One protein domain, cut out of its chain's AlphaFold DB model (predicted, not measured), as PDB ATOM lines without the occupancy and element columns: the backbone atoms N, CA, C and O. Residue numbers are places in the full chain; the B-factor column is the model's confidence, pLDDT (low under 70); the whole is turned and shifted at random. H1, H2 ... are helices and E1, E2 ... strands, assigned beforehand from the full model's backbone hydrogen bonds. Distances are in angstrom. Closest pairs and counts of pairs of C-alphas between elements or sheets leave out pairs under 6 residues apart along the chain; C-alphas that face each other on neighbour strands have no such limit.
ATOM      1  N   ALA A   6       2.365 -22.087 -31.141       65.12
ATOM      2  CA  ALA A   6       3.243 -23.089 -31.719       65.12
ATOM      3  C   ALA A   6       4.681 -22.556 -31.655       65.12
ATOM      4  O   ALA A   6       4.952 -21.402 -32.008       65.12
ATOM      5  N   ARG A   7       5.583 -23.359 -31.099       73.06
ATOM      6  CA  ARG A   7       7.008 -23.037 -31.042       73.06
ATOM      7  C   ARG A   7       7.582 -23.203 -32.451       73.06
ATOM      8  O   ARG A   7       7.133 -24.071 -33.185       73.06
ATOM      9  N   LYS A   8       8.524 -22.369 -32.880       79.38
ATOM     10  CA  LYS A   8       9.017 -22.388 -34.270       79.38
ATOM     11  C   LYS A   8      10.460 -22.857 -34.288       79.38
ATOM     12  O   LYS A   8      11.294 -22.196 -33.675       79.38
ATOM     13  N   ILE A   9      10.754 -23.946 -34.993       77.25
ATOM     14  CA  ILE A   9      12.128 -24.451 -35.133       77.25
ATOM     15  C   ILE A   9      12.632 -24.157 -36.537       77.25
ATOM     16  O   ILE A   9      11.985 -24.530 -37.517       77.25
ATOM     17  N   LEU A  10      13.800 -23.523 -36.621       79.31
ATOM     18  CA  LEU A  10      14.566 -23.430 -37.855       79.31
ATOM     19  C   LEU A  10      15.554 -24.594 -37.934       79.31
ATOM     20  O   LEU A  10      16.330 -24.822 -37.009       79.31
ATOM     21  N   ILE A  11      15.547 -25.309 -39.049       78.62
ATOM     22  CA  ILE A  11      16.461 -26.413 -39.308       78.62
ATOM     23  C   ILE A  11      17.353 -26.043 -40.480       78.62
ATOM     24  O   ILE A  11      16.858 -25.831 -41.583       78.62
ATOM     25  N   VAL A  12      18.659 -25.974 -40.244       75.56
ATOM     26  CA  VAL A  12      19.661 -25.749 -41.290       75.56
ATOM     27  C   VAL A  12      20.195 -27.105 -41.747       75.56
ATOM     28  O   VAL A  12      20.727 -27.854 -40.923       75.56
ATOM     29  N   CYS A  13      20.044 -27.416 -43.036       74.00
ATOM     30  CA  CYS A  13      20.378 -28.727 -43.606       74.00
ATOM     31  C   CYS A  13      21.216 -28.608 -44.894       74.00
ATOM     32  O   CYS A  13      21.074 -27.620 -45.621       74.00
ATOM     33  N   GLU A  14      22.050 -29.619 -45.172       75.75
ATOM     34  CA  GLU A  14      22.799 -29.812 -46.428       75.75
ATOM     35  C   GLU A  14      22.526 -31.204 -47.052       75.75
ATOM     36  O   GLU A  14      22.822 -32.220 -46.422       75.75
ATOM     37  N   GLY A  15      22.002 -31.261 -48.291       66.75
ATOM     38  CA  GLY A  15      21.705 -32.516 -49.012       66.75
ATOM     39  C   GLY A  15      20.314 -32.587 -49.676       66.75
ATOM     40  O   GLY A  15      19.510 -31.664 -49.586       66.75
ATOM     41  N   ASN A  16      20.020 -33.691 -50.387       58.47
ATOM     42  CA  ASN A  16      18.762 -33.878 -51.145       58.47
ATOM     43  C   ASN A  16      17.722 -34.802 -50.467       58.47
ATOM     44  O   ASN A  16      16.534 -34.660 -50.750       58.47
ATOM     45  N   GLU A  17      18.112 -35.711 -49.561       57.84
ATOM     46  CA  GLU A  17      17.194 -36.700 -48.936       57.84
ATOM     47  C   GLU A  17      16.620 -36.268 -47.566       57.84
ATOM     48  O   GLU A  17      16.082 -37.056 -46.786       57.84
ATOM     49  N   GLU A  18      16.705 -34.975 -47.271       62.75
ATOM     50  CA  GLU A  18      16.524 -34.404 -45.932       62.75
ATOM     51  C   GLU A  18      15.080 -34.439 -45.426       62.75
ATOM     52  O   GLU A  18      14.845 -34.618 -44.234       62.75
ATOM     53  N   GLU A  19      14.092 -34.276 -46.309       61.69
ATOM     54  CA  GLU A  19      12.683 -34.221 -45.900       61.69
ATOM     55  C   GLU A  19      12.211 -35.574 -45.349       61.69
ATOM     56  O   GLU A  19      11.453 -35.627 -44.381       61.69
ATOM     57  N   VAL A  20      12.685 -36.673 -45.942       62.22
ATOM     58  CA  VAL A  20      12.355 -38.039 -45.521       62.22
ATOM     59  C   VAL A  20      13.035 -38.357 -44.196       62.22
ATOM     60  O   VAL A  20      12.385 -38.857 -43.278       62.22
ATOM     61  N   LEU A  21      14.314 -38.008 -44.056       62.72
ATOM     62  CA  LEU A  21      15.062 -38.293 -42.838       62.72
ATOM     63  C   LEU A  21      14.589 -37.440 -41.652       62.72
ATOM     64  O   LEU A  21      14.441 -37.957 -40.548       62.72
ATOM     65  N   LEU A  22      14.257 -36.165 -41.881       66.56
ATOM     66  CA  LEU A  22      13.638 -35.305 -40.869       66.56
ATOM     67  C   LEU A  22      12.266 -35.833 -40.447       66.56
ATOM     68  O   LEU A  22      11.975 -35.878 -39.254       66.56
ATOM     69  N   LYS A  23      11.438 -36.298 -41.395       64.00
ATOM     70  CA  LYS A  23      10.166 -36.966 -41.069       64.00
ATOM     71  C   LYS A  23      10.387 -38.201 -40.191       64.00
ATOM     72  O   LYS A  23       9.646 -38.373 -39.230       64.00
ATOM     73  N   ILE A  24      11.410 -39.012 -40.466       62.19
ATOM     74  CA  ILE A  24      11.764 -40.184 -39.646       62.19
ATOM     75  C   ILE A  24      12.242 -39.759 -38.249       62.19
ATOM     76  O   ILE A  24      11.765 -40.292 -37.249       62.19
ATOM     77  N   ILE A  25      13.121 -38.758 -38.142       61.88
ATOM     78  CA  ILE A  25      13.600 -38.238 -36.850       61.88
ATOM     79  C   ILE A  25      12.432 -37.696 -36.015       61.88
ATOM     80  O   ILE A  25      12.345 -38.007 -34.831       61.88
ATOM     81  N   PHE A  26      11.495 -36.957 -36.615       65.38
ATOM     82  CA  PHE A  26      10.304 -36.448 -35.920       65.38
ATOM     83  C   PHE A  26       9.231 -37.501 -35.629       65.38
ATOM     84  O   PHE A  26       8.330 -37.255 -34.828       65.38
ATOM     85  N   GLN A  27       9.308 -38.671 -36.262       60.84
ATOM     86  CA  GLN A  27       8.525 -39.839 -35.865       60.84
ATOM     87  C   GLN A  27       9.157 -40.558 -34.666       60.84
ATOM     88  O   GLN A  27       8.430 -41.037 -33.800       60.84
ATOM     89  N   ILE A  28      10.492 -40.616 -34.599       56.22
ATOM     90  CA  ILE A  28      11.239 -41.265 -33.508       56.22
ATOM     91  C   ILE A  28      11.229 -40.400 -32.241       56.22
ATOM     92  O   ILE A  28      11.040 -40.909 -31.137       56.22
ATOM     93  N   TYR A  29      11.408 -39.090 -32.396       56.97
ATOM     94  CA  TYR A  29      11.335 -38.113 -31.316       56.97
ATOM     95  C   TYR A  29       9.995 -37.379 -31.411       56.97
ATOM     96  O   TYR A  29       9.769 -36.719 -32.424       56.97
ATOM     97  N   PRO A  30       9.118 -37.422 -30.388       54.25
ATOM     98  CA  PRO A  30       7.798 -36.782 -30.400       54.25
ATOM     99  C   PRO A  30       7.884 -35.245 -30.271       54.25
ATOM    100  O   PRO A  30       7.239 -34.623 -29.433       54.25
ATOM    101  N   ILE A  31       8.690 -34.615 -31.126       56.94
ATOM    102  CA  ILE A  31       8.764 -33.167 -31.368       56.94
ATOM    103  C   ILE A  31       7.502 -32.704 -32.131       56.94
ATOM    104  O   ILE A  31       7.201 -31.517 -32.203       56.94
ATOM    105  N   SER A  32       6.702 -33.645 -32.644       51.69
ATOM    106  CA  SER A  32       5.513 -33.417 -33.471       51.69
ATOM    107  C   SER A  32       4.290 -32.818 -32.755       51.69
ATOM    108  O   SER A  32       3.288 -32.539 -33.410       51.69
ATOM    109  N   LEU A  33       4.337 -32.549 -31.446       54.03
ATOM    110  CA  LEU A  33       3.236 -31.907 -30.717       54.03
ATOM    111  C   LEU A  33       3.596 -30.469 -30.319       54.03
ATOM    112  O   LEU A  33       4.021 -30.198 -29.198       54.03
ATOM    113  N   GLY A  34       3.370 -29.533 -31.247       63.31
ATOM    114  CA  GLY A  34       3.348 -28.091 -30.960       63.31
ATOM    115  C   GLY A  34       4.462 -27.252 -31.584       63.31
ATOM    116  O   GLY A  34       4.644 -26.113 -31.145       63.31
ATOM    117  N   TYR A  35       5.180 -27.785 -32.578       68.31
ATOM    118  CA  TYR A  35       6.216 -27.053 -33.301       68.31
ATOM    119  C   TYR A  35       5.879 -26.843 -34.785       68.31
ATOM    120  O   TYR A  35       5.564 -27.803 -35.486       68.31
ATOM    121  N   ASP A  36       6.015 -25.605 -35.267       74.81
ATOM    122  CA  ASP A  36       6.064 -25.288 -36.697       74.81
ATOM    123  C   ASP A  36       7.524 -25.385 -37.158       74.81
ATOM    124  O   ASP A  36       8.405 -24.686 -36.646       74.81
ATOM    125  N   ILE A  37       7.791 -26.267 -38.117       75.44
ATOM    126  CA  ILE A  37       9.146 -26.577 -38.577       75.44
ATOM    127  C   ILE A  37       9.432 -25.853 -39.891       75.44
ATOM    128  O   ILE A  37       8.672 -25.971 -40.852       75.44
ATOM    129  N   TYR A  38      10.569 -25.163 -39.948       79.38
ATOM    130  CA  TYR A  38      11.053 -24.459 -41.129       79.38
ATOM    131  C   TYR A  38      12.419 -25.003 -41.534       79.38
ATOM    132  O   TYR A  38      13.300 -25.158 -40.693       79.38
ATOM    133  N   GLN A  39      12.599 -25.290 -42.820       78.94
ATOM    134  CA  GLN A  39      13.844 -25.841 -43.353       78.94
ATOM    135  C   GLN A  39      14.592 -24.772 -44.149       78.94
ATOM    136  O   GLN A  39      14.034 -24.176 -45.066       78.94
ATOM    137  N   TYR A  40      15.868 -24.575 -43.834       79.56
ATOM    138  CA  TYR A  40      16.796 -23.744 -44.584       79.56
ATOM    139  C   TYR A  40      17.866 -24.629 -45.218       79.56
ATOM    140  O   TYR A  40      18.839 -25.029 -44.577       79.56
ATOM    141  N   LYS A  41      17.671 -24.943 -46.500       81.44
ATOM    142  CA  LYS A  41      18.592 -25.787 -47.266       81.44
ATOM    143  C   LYS A  41      19.785 -24.975 -47.727       81.44
ATOM    144  O   LYS A  41      19.614 -24.011 -48.475       81.44
ATOM    145  N   THR A  42      20.983 -25.331 -47.306       79.94
ATOM    146  CA  THR A  42      22.200 -24.623 -47.693       79.94
ATOM    147  C   THR A  42      23.389 -25.564 -47.751       79.94
ATOM    148  O   THR A  42      23.430 -26.584 -47.074       79.94
ATOM    149  N   ASN A  43      24.387 -25.209 -48.551       83.12
ATOM    150  CA  ASN A  43      25.683 -25.855 -48.454       83.12
ATOM    151  C   ASN A  43      26.425 -25.256 -47.249       83.12
ATOM    152  O   ASN A  43      26.794 -24.077 -47.269       83.12
ATOM    153  N   VAL A  44      26.641 -26.050 -46.198       79.38
ATOM    154  CA  VAL A  44      27.228 -25.555 -44.942       79.38
ATOM    155  C   VAL A  44      28.661 -25.064 -45.156       79.38
ATOM    156  O   VAL A  44      29.074 -24.102 -44.511       79.38
ATOM    157  N   HIS A  45      29.409 -25.640 -46.105       80.00
ATOM    158  CA  HIS A  45      30.763 -25.171 -46.431       80.00
ATOM    159  C   HIS A  45      30.759 -23.784 -47.068       80.00
ATOM    160  O   HIS A  45      31.572 -22.937 -46.692       80.00
ATOM    161  N   LEU A  46      29.848 -23.526 -48.010       83.44
ATOM    162  CA  LEU A  46      29.715 -22.204 -48.628       83.44
ATOM    163  C   LEU A  46      29.216 -21.165 -47.624       83.44
ATOM    164  O   LEU A  46      29.725 -20.045 -47.610       83.44
ATOM    165  N   PHE A  47      28.280 -21.544 -46.752       83.94
ATOM    166  CA  PHE A  47      27.815 -20.671 -45.678       83.94
ATOM    167  C   PHE A  47      28.943 -20.343 -44.690       83.94
ATOM    168  O   PHE A  47      29.159 -19.184 -44.348       83.94
ATOM    169  N   TRP A  48      29.746 -21.334 -44.299       82.00
ATOM    170  CA  TRP A  48      30.909 -21.109 -43.441       82.00
ATOM    171  C   TRP A  48      31.951 -20.195 -44.085       82.00
ATOM    172  O   TRP A  48      32.521 -19.330 -43.418       82.00
ATOM    173  N   LYS A  49      32.190 -20.358 -45.389       85.00
ATOM    174  CA  LYS A  49      33.074 -19.468 -46.142       85.00
ATOM    175  C   LYS A  49      32.551 -18.029 -46.130       85.00
ATOM    176  O   LYS A  49      33.323 -17.121 -45.851       85.00
ATOM    177  N   PHE A  50      31.249 -17.831 -46.339       86.56
ATOM    178  CA  PHE A  50      30.618 -16.515 -46.227       86.56
ATOM    179  C   PHE A  50      30.853 -15.872 -44.850       86.56
ATOM    180  O   PHE A  50      31.279 -14.721 -44.792       86.56
ATOM    181  N   ILE A  51      30.663 -16.617 -43.755       85.31
ATOM    182  CA  ILE A  51      30.905 -16.114 -42.389       85.31
ATOM    183  C   ILE A  51      32.371 -15.714 -42.203       85.31
ATOM    184  O   ILE A  51      32.674 -14.643 -41.679       85.31
ATOM    185  N   LYS A  52      33.300 -16.566 -42.644       82.56
ATOM    186  CA  LYS A  52      34.733 -16.274 -42.544       82.56
ATOM    187  C   LYS A  52      35.114 -14.998 -43.277       82.56
ATOM    188  O   LYS A  52      35.799 -14.162 -42.695       82.56
ATOM    189  N   ASP A  53      34.665 -14.871 -44.518       86.25
ATOM    190  CA  ASP A  53      35.090 -13.804 -45.416       86.25
ATOM    191  C   ASP A  53      34.473 -12.446 -45.035       86.25
ATOM    192  O   ASP A  53      35.112 -11.423 -45.252       86.25
ATOM    193  N   ASN A  54      33.270 -12.427 -44.442       82.69
ATOM    194  CA  ASN A  54      32.531 -11.184 -44.164       82.69
ATOM    195  C   ASN A  54      32.525 -10.753 -42.690       82.69
ATOM    196  O   ASN A  54      32.208  -9.602 -42.416       82.69
ATOM    197  N   TYR A  55      32.880 -11.638 -41.754       80.25
ATOM    198  CA  TYR A  55      32.781 -11.357 -40.315       80.25
ATOM    199  C   TYR A  55      34.081 -11.673 -39.580       80.25
ATOM    200  O   TYR A  55      34.751 -10.793 -39.039       80.25
ATOM    201  N   LEU A  56      34.512 -12.936 -39.618       77.62
ATOM    202  CA  LEU A  56      35.676 -13.364 -38.834       77.62
ATOM    203  C   LEU A  56      36.987 -12.750 -39.350       77.62
ATOM    204  O   LEU A  56      37.882 -12.462 -38.557       77.62
ATOM    205  N   ALA A  57      37.101 -12.499 -40.658       75.31
ATOM    206  CA  ALA A  57      38.240 -11.788 -41.243       75.31
ATOM    207  C   ALA A  57      38.365 -10.331 -40.753       75.31
ATOM    208  O   ALA A  57      39.459  -9.767 -40.802       75.31
ATOM    209  N   HIS A  58      37.277  -9.741 -40.251       73.31
ATOM    210  CA  HIS A  58      37.218  -8.356 -39.780       73.31
ATOM    211  C   HIS A  58      37.345  -8.212 -38.254       73.31
ATOM    212  O   HIS A  58      37.338  -7.092 -37.747       73.31
ATOM    213  N   GLY A  59      37.558  -9.320 -37.534       71.44
ATOM    214  CA  GLY A  59      37.829  -9.318 -36.094       71.44
ATOM    215  C   GLY A  59      36.602  -9.526 -35.204       71.44
ATOM    216  O   GLY A  59      36.741  -9.438 -33.981       71.44
ATOM    217  N   ASP A  60      35.438  -9.834 -35.781       72.31
ATOM    218  CA  ASP A  60      34.248 -10.188 -35.010       72.31
ATOM    219  C   ASP A  60      34.448 -11.512 -34.259       72.31
ATOM    220  O   ASP A  60      35.056 -12.465 -34.761       72.31
ATOM    221  N   LYS A  61      33.923 -11.585 -33.032       71.75
ATOM    222  CA  LYS A  61      33.936 -12.813 -32.231       71.75
ATOM    223  C   LYS A  61      32.737 -13.673 -32.589       71.75
ATOM    224  O   LYS A  61      31.618 -13.186 -32.676       71.75
ATOM    225  N   MET A  62      32.969 -14.975 -32.718       64.75
ATOM    226  CA  MET A  62      31.942 -15.926 -33.145       64.75
ATOM    227  C   MET A  62      30.720 -15.983 -32.214       64.75
ATOM    228  O   MET A  62      29.616 -16.217 -32.692       64.75
ATOM    229  N   ASP A  63      30.905 -15.724 -30.918       67.69
ATOM    230  CA  ASP A  63      29.831 -15.761 -29.914       67.69
ATOM    231  C   ASP A  63      28.863 -14.566 -30.008       67.69
ATOM    232  O   ASP A  63      27.748 -14.640 -29.495       67.69
ATOM    233  N   ASP A  64      29.270 -13.485 -30.681       66.75
ATOM    234  CA  ASP A  64      28.467 -12.265 -30.844       66.75
ATOM    235  C   ASP A  64      27.613 -12.295 -32.128       66.75
ATOM    236  O   ASP A  64      26.797 -11.405 -32.374       66.75
ATOM    237  N   ILE A  65      27.797 -13.319 -32.966       71.25
ATOM    238  CA  ILE A  65      27.184 -13.418 -34.288       71.25
ATOM    239  C   ILE A  65      25.767 -14.003 -34.190       71.25
ATOM    240  O   ILE A  65      25.572 -15.166 -33.829       71.25
ATOM    241  N   ASP A  66      24.768 -13.225 -34.614       78.44
ATOM    242  CA  ASP A  66      23.397 -13.715 -34.786       78.44
ATOM    243  C   ASP A  66      23.279 -14.539 -36.076       78.44
ATOM    244  O   ASP A  66      23.259 -14.017 -37.194       78.44
ATOM    245  N   VAL A  67      23.165 -15.858 -35.922       77.44
ATOM    246  CA  VAL A  67      23.090 -16.777 -37.062       77.44
ATOM    247  C   VAL A  67      21.840 -16.558 -37.920       77.44
ATOM    248  O   VAL A  67      21.910 -16.740 -39.133       77.44
ATOM    249  N   ILE A  68      20.698 -16.142 -37.358       80.56
ATOM    250  CA  ILE A  68      19.502 -15.875 -38.175       80.56
ATOM    251  C   ILE A  68      19.753 -14.664 -39.072       80.56
ATOM    252  O   ILE A  68      19.402 -14.697 -40.253       80.56
ATOM    253  N   GLN A  69      20.394 -13.627 -38.534       80.12
ATOM    254  CA  GLN A  69      20.769 -12.448 -39.305       80.12
ATOM    255  C   GLN A  69      21.745 -12.811 -40.435       80.12
ATOM    256  O   GLN A  69      21.513 -12.437 -41.585       80.12
ATOM    257  N   LEU A  70      22.749 -13.648 -40.153       84.44
ATOM    258  CA  LEU A  70      23.650 -14.164 -41.187       84.44
ATOM    259  C   LEU A  70      22.924 -14.940 -42.287       84.44
ATOM    260  O   LEU A  70      23.245 -14.791 -43.463       84.44
ATOM    261  N   LEU A  71      21.966 -15.799 -41.924       83.25
ATOM    262  CA  LEU A  71      21.215 -16.591 -42.898       83.25
ATOM    263  C   LEU A  71      20.378 -15.694 -43.818       83.25
ATOM    264  O   LEU A  71      20.285 -15.987 -45.011       83.25
ATOM    265  N   LYS A  72      19.815 -14.597 -43.289       85.19
ATOM    266  CA  LYS A  72      19.074 -13.595 -44.076       85.19
ATOM    267  C   LYS A  72      19.969 -12.870 -45.073       85.19
ATOM    268  O   LYS A  72      19.559 -12.656 -46.211       85.19
ATOM    269  N   GLU A  73      21.174 -12.508 -44.650       86.00
ATOM    270  CA  GLU A  73      22.147 -11.821 -45.500       86.00
ATOM    271  C   GLU A  73      22.757 -12.744 -46.554       86.00
ATOM    272  O   GLU A  73      22.958 -12.331 -47.694       86.00
ATOM    273  N   TYR A  74      23.001 -14.006 -46.196       85.75
ATOM    274  CA  TYR A  74      23.511 -15.009 -47.122       85.75
ATOM    275  C   TYR A  74      22.501 -15.337 -48.228       85.75
ATOM    276  O   TYR A  74      22.865 -15.419 -49.403       85.75
ATOM    277  N   ARG A  75      21.222 -15.520 -47.866       83.19
ATOM    278  CA  ARG A  75      20.126 -15.725 -48.821       83.19
ATOM    279  C   ARG A  75      18.797 -15.276 -48.229       83.19
ATOM    280  O   ARG A  75      18.359 -15.783 -47.197       83.19
ATOM    281  N   HIS A  76      18.097 -14.415 -48.958       78.12
ATOM    282  CA  HIS A  76      16.767 -13.985 -48.557       78.12
ATOM    283  C   HIS A  76      15.753 -15.130 -48.706       78.12
ATOM    284  O   HIS A  76      15.428 -15.558 -49.809       78.12
ATOM    285  N   GLU A  77      15.198 -15.567 -47.580       82.69
ATOM    286  CA  GLU A  77      14.111 -16.543 -47.487       82.69
ATOM    287  C   GLU A  77      12.993 -15.931 -46.628       82.69
ATOM    288  O   GLU A  77      13.250 -15.621 -45.463       82.69
ATOM    289  N   PRO A  78      11.760 -15.736 -47.138       83.44
ATOM    290  CA  PRO A  78      10.704 -15.015 -46.411       83.44
ATOM    291  C   PRO A  78      10.356 -15.615 -45.045       83.44
ATOM    292  O   PRO A  78       9.914 -14.922 -44.133       83.44
ATOM    293  N   PHE A  79      10.556 -16.924 -44.873       82.31
ATOM    294  CA  PHE A  79      10.293 -17.568 -43.594       82.31
ATOM    295  C   PHE A  79      11.309 -17.195 -42.509       82.31
ATOM    296  O   PHE A  79      10.992 -17.372 -41.335       82.31
ATOM    297  N   LEU A  80      12.487 -16.661 -42.851       85.00
ATOM    298  CA  LEU A  80      13.475 -16.227 -41.862       85.00
ATOM    299  C   LEU A  80      13.027 -15.000 -41.055       85.00
ATOM    300  O   LEU A  80      13.591 -14.723 -40.000       85.00
ATOM    301  N   ASP A  81      11.996 -14.281 -41.503       86.12
ATOM    302  CA  ASP A  81      11.393 -13.175 -40.747       86.12
ATOM    303  C   ASP A  81      10.497 -13.643 -39.595       86.12
ATOM    304  O   ASP A  81      10.043 -12.843 -38.774       86.12
ATOM    305  N   ASN A  82      10.273 -14.953 -39.482       82.69
ATOM    306  CA  ASN A  82       9.614 -15.521 -38.320       82.69
ATOM    307  C   ASN A  82      10.510 -15.445 -37.079       82.69
ATOM    308  O   ASN A  82      11.722 -15.636 -37.131       82.69
ATOM    309  N   LYS A  83       9.880 -15.261 -35.915       83.31
ATOM    310  CA  LYS A  83      10.553 -15.444 -34.628       83.31
ATOM    311  C   LYS A  83      10.665 -16.937 -34.318       83.31
ATOM    312  O   LYS A  83       9.674 -17.549 -33.912       83.31
ATOM    313  N   PHE A  84      11.853 -17.499 -34.515       80.19
ATOM    314  CA  PHE A  84      12.173 -18.868 -34.118       80.19
ATOM    315  C   PHE A  84      12.414 -18.950 -32.613       80.19
ATOM    316  O   PHE A  84      12.974 -18.037 -32.009       80.19
ATOM    317  N   THR A  85      11.930 -20.024 -31.999       80.56
ATOM    318  CA  THR A  85      12.201 -20.332 -30.592       80.56
ATOM    319  C   THR A  85      13.458 -21.170 -30.444       80.56
ATOM    320  O   THR A  85      14.112 -21.082 -29.413       80.56
ATOM    321  N   ASP A  86      13.795 -21.950 -31.471       75.38
ATOM    322  CA  ASP A  86      14.899 -22.898 -31.458       75.38
ATOM    323  C   ASP A  86      15.514 -23.007 -32.866       75.38
ATOM    324  O   ASP A  86      14.813 -22.867 -33.874       75.38
ATOM    325  N   THR A  87      16.814 -23.304 -32.935       73.19
ATOM    326  CA  THR A  87      17.542 -23.554 -34.190       73.19
ATOM    327  C   THR A  87      18.327 -24.856 -34.065       73.19
ATOM    328  O   THR A  87      19.026 -25.062 -33.074       73.19
ATOM    329  N   ALA A  88      18.229 -25.730 -35.064       72.56
ATOM    330  CA  ALA A  88      18.939 -27.004 -35.116       72.56
ATOM    331  C   ALA A  88      19.740 -27.135 -36.420       72.56
ATOM    332  O   ALA A  88      19.303 -26.677 -37.477       72.56
ATOM    333  N   TYR A  89      20.900 -27.789 -36.344       69.38
ATOM    334  CA  TYR A  89      21.803 -27.997 -37.477       69.38
ATOM    335  C   TYR A  89      21.936 -29.486 -37.754       69.38
ATOM    336  O   TYR A  89      22.285 -30.252 -36.855       69.38
ATOM    337  N   PHE A  90      21.692 -29.885 -38.999       65.44
ATOM    338  CA  PHE A  90      21.862 -31.262 -39.437       65.44
ATOM    339  C   PHE A  90      22.771 -31.318 -40.658       65.44
ATOM    340  O   PHE A  90      22.625 -30.549 -41.606       65.44
TER     341      PHE A  90
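AT A GLANCE: This is residues 6 to 90 of the 92 residues of an uncharacterized protein of Firmicutes bacterium HGW-Firmicutes-19 (UniProt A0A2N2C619). A small parallel sheet of three strands, E2, E1 and E3, forms the middle of an elongated domain, with H1 to one side of it and H3 and H4 to the other. H1 lies toward one end of the long axis; H2 and the stretch 55 to 66 reach toward the other end, and residues 24 to 31 stick out from the rest. The printed part has 85 residues with four named helices and three named strands, in the order E1, H1, E2, H2, H3, H4, E3; the class is mixed, helices and strands. It is only just compact, close to loose, with a radius of gyration of the C-alphas of 14.2 A and spans of 43 by 26 by 23 A.

HOW THE PARTS SIT: E1, residues 7 to 14, is the inner strand of the sheet, with the edge strands E2, residues 35 to 41, and E3, residues 86 to 90, as its neighbours. E1 and E2 are parallel at 23 degrees, with N 11 and O 38 within hydrogen-bond range at 2.8 A. E1 and E3 are parallel at 21 degrees, with N 88 and O 10 within range at 2.9 A. H1, residues 18 to 28, only grazes the sheet with its residues 18 to 22; E1, H1 and E2 form a strand-helix-strand unit, two parallel neighbour strands with a helix between, and its crossover is right-handed. H2, residues 44 to 54, grazes the sheet with residues 44 to 45. H3, residues 67 to 74, only just touches H2, with 3 pairs of C-alphas within 8 A; the closest C-alphas, of Phe 47 and Tyr 74, are 7.3 A apart, and their lines are about perpendicular at 85 degrees. H4, residues 78 to 81, only just touches H3, also with 3 such pairs, the closest C-alphas being those of Lys 72 and Leu 80, 6.6 A apart. H1 is apart from H2, H3 and H4. Every O i to N i+4 pair is within hydrogen-bond range in H1, H2 and H3, and H4 is too short for such a pair.

IN THESE COORDINATES: E1 begins at C-alpha 7 (7.008, -23.037, -31.042) and is 23.1 A long from first to last C-alpha. H1 is 15.1 A long, E2 18.7 A and H2 15.3 A, with C-alpha 44 at (27.228, -25.555, -44.942). H3 spans 10.2 A, H4 6.0 A and E3 13.5 A, ending at C-alpha 90 (21.862, -31.262, -39.437).

THE WHOLE: The two C-alphas farthest apart, those of Gln 27 and His 58, are 42.8 A apart. The printed part has no cut, and the link from H2 to H3 is long, with 12 residues. The mean pLDDT of the printed part is 74.1, and 27 residues are under 70: residue 6, residues 15 to 35, 62 to 64, and 89 to 90.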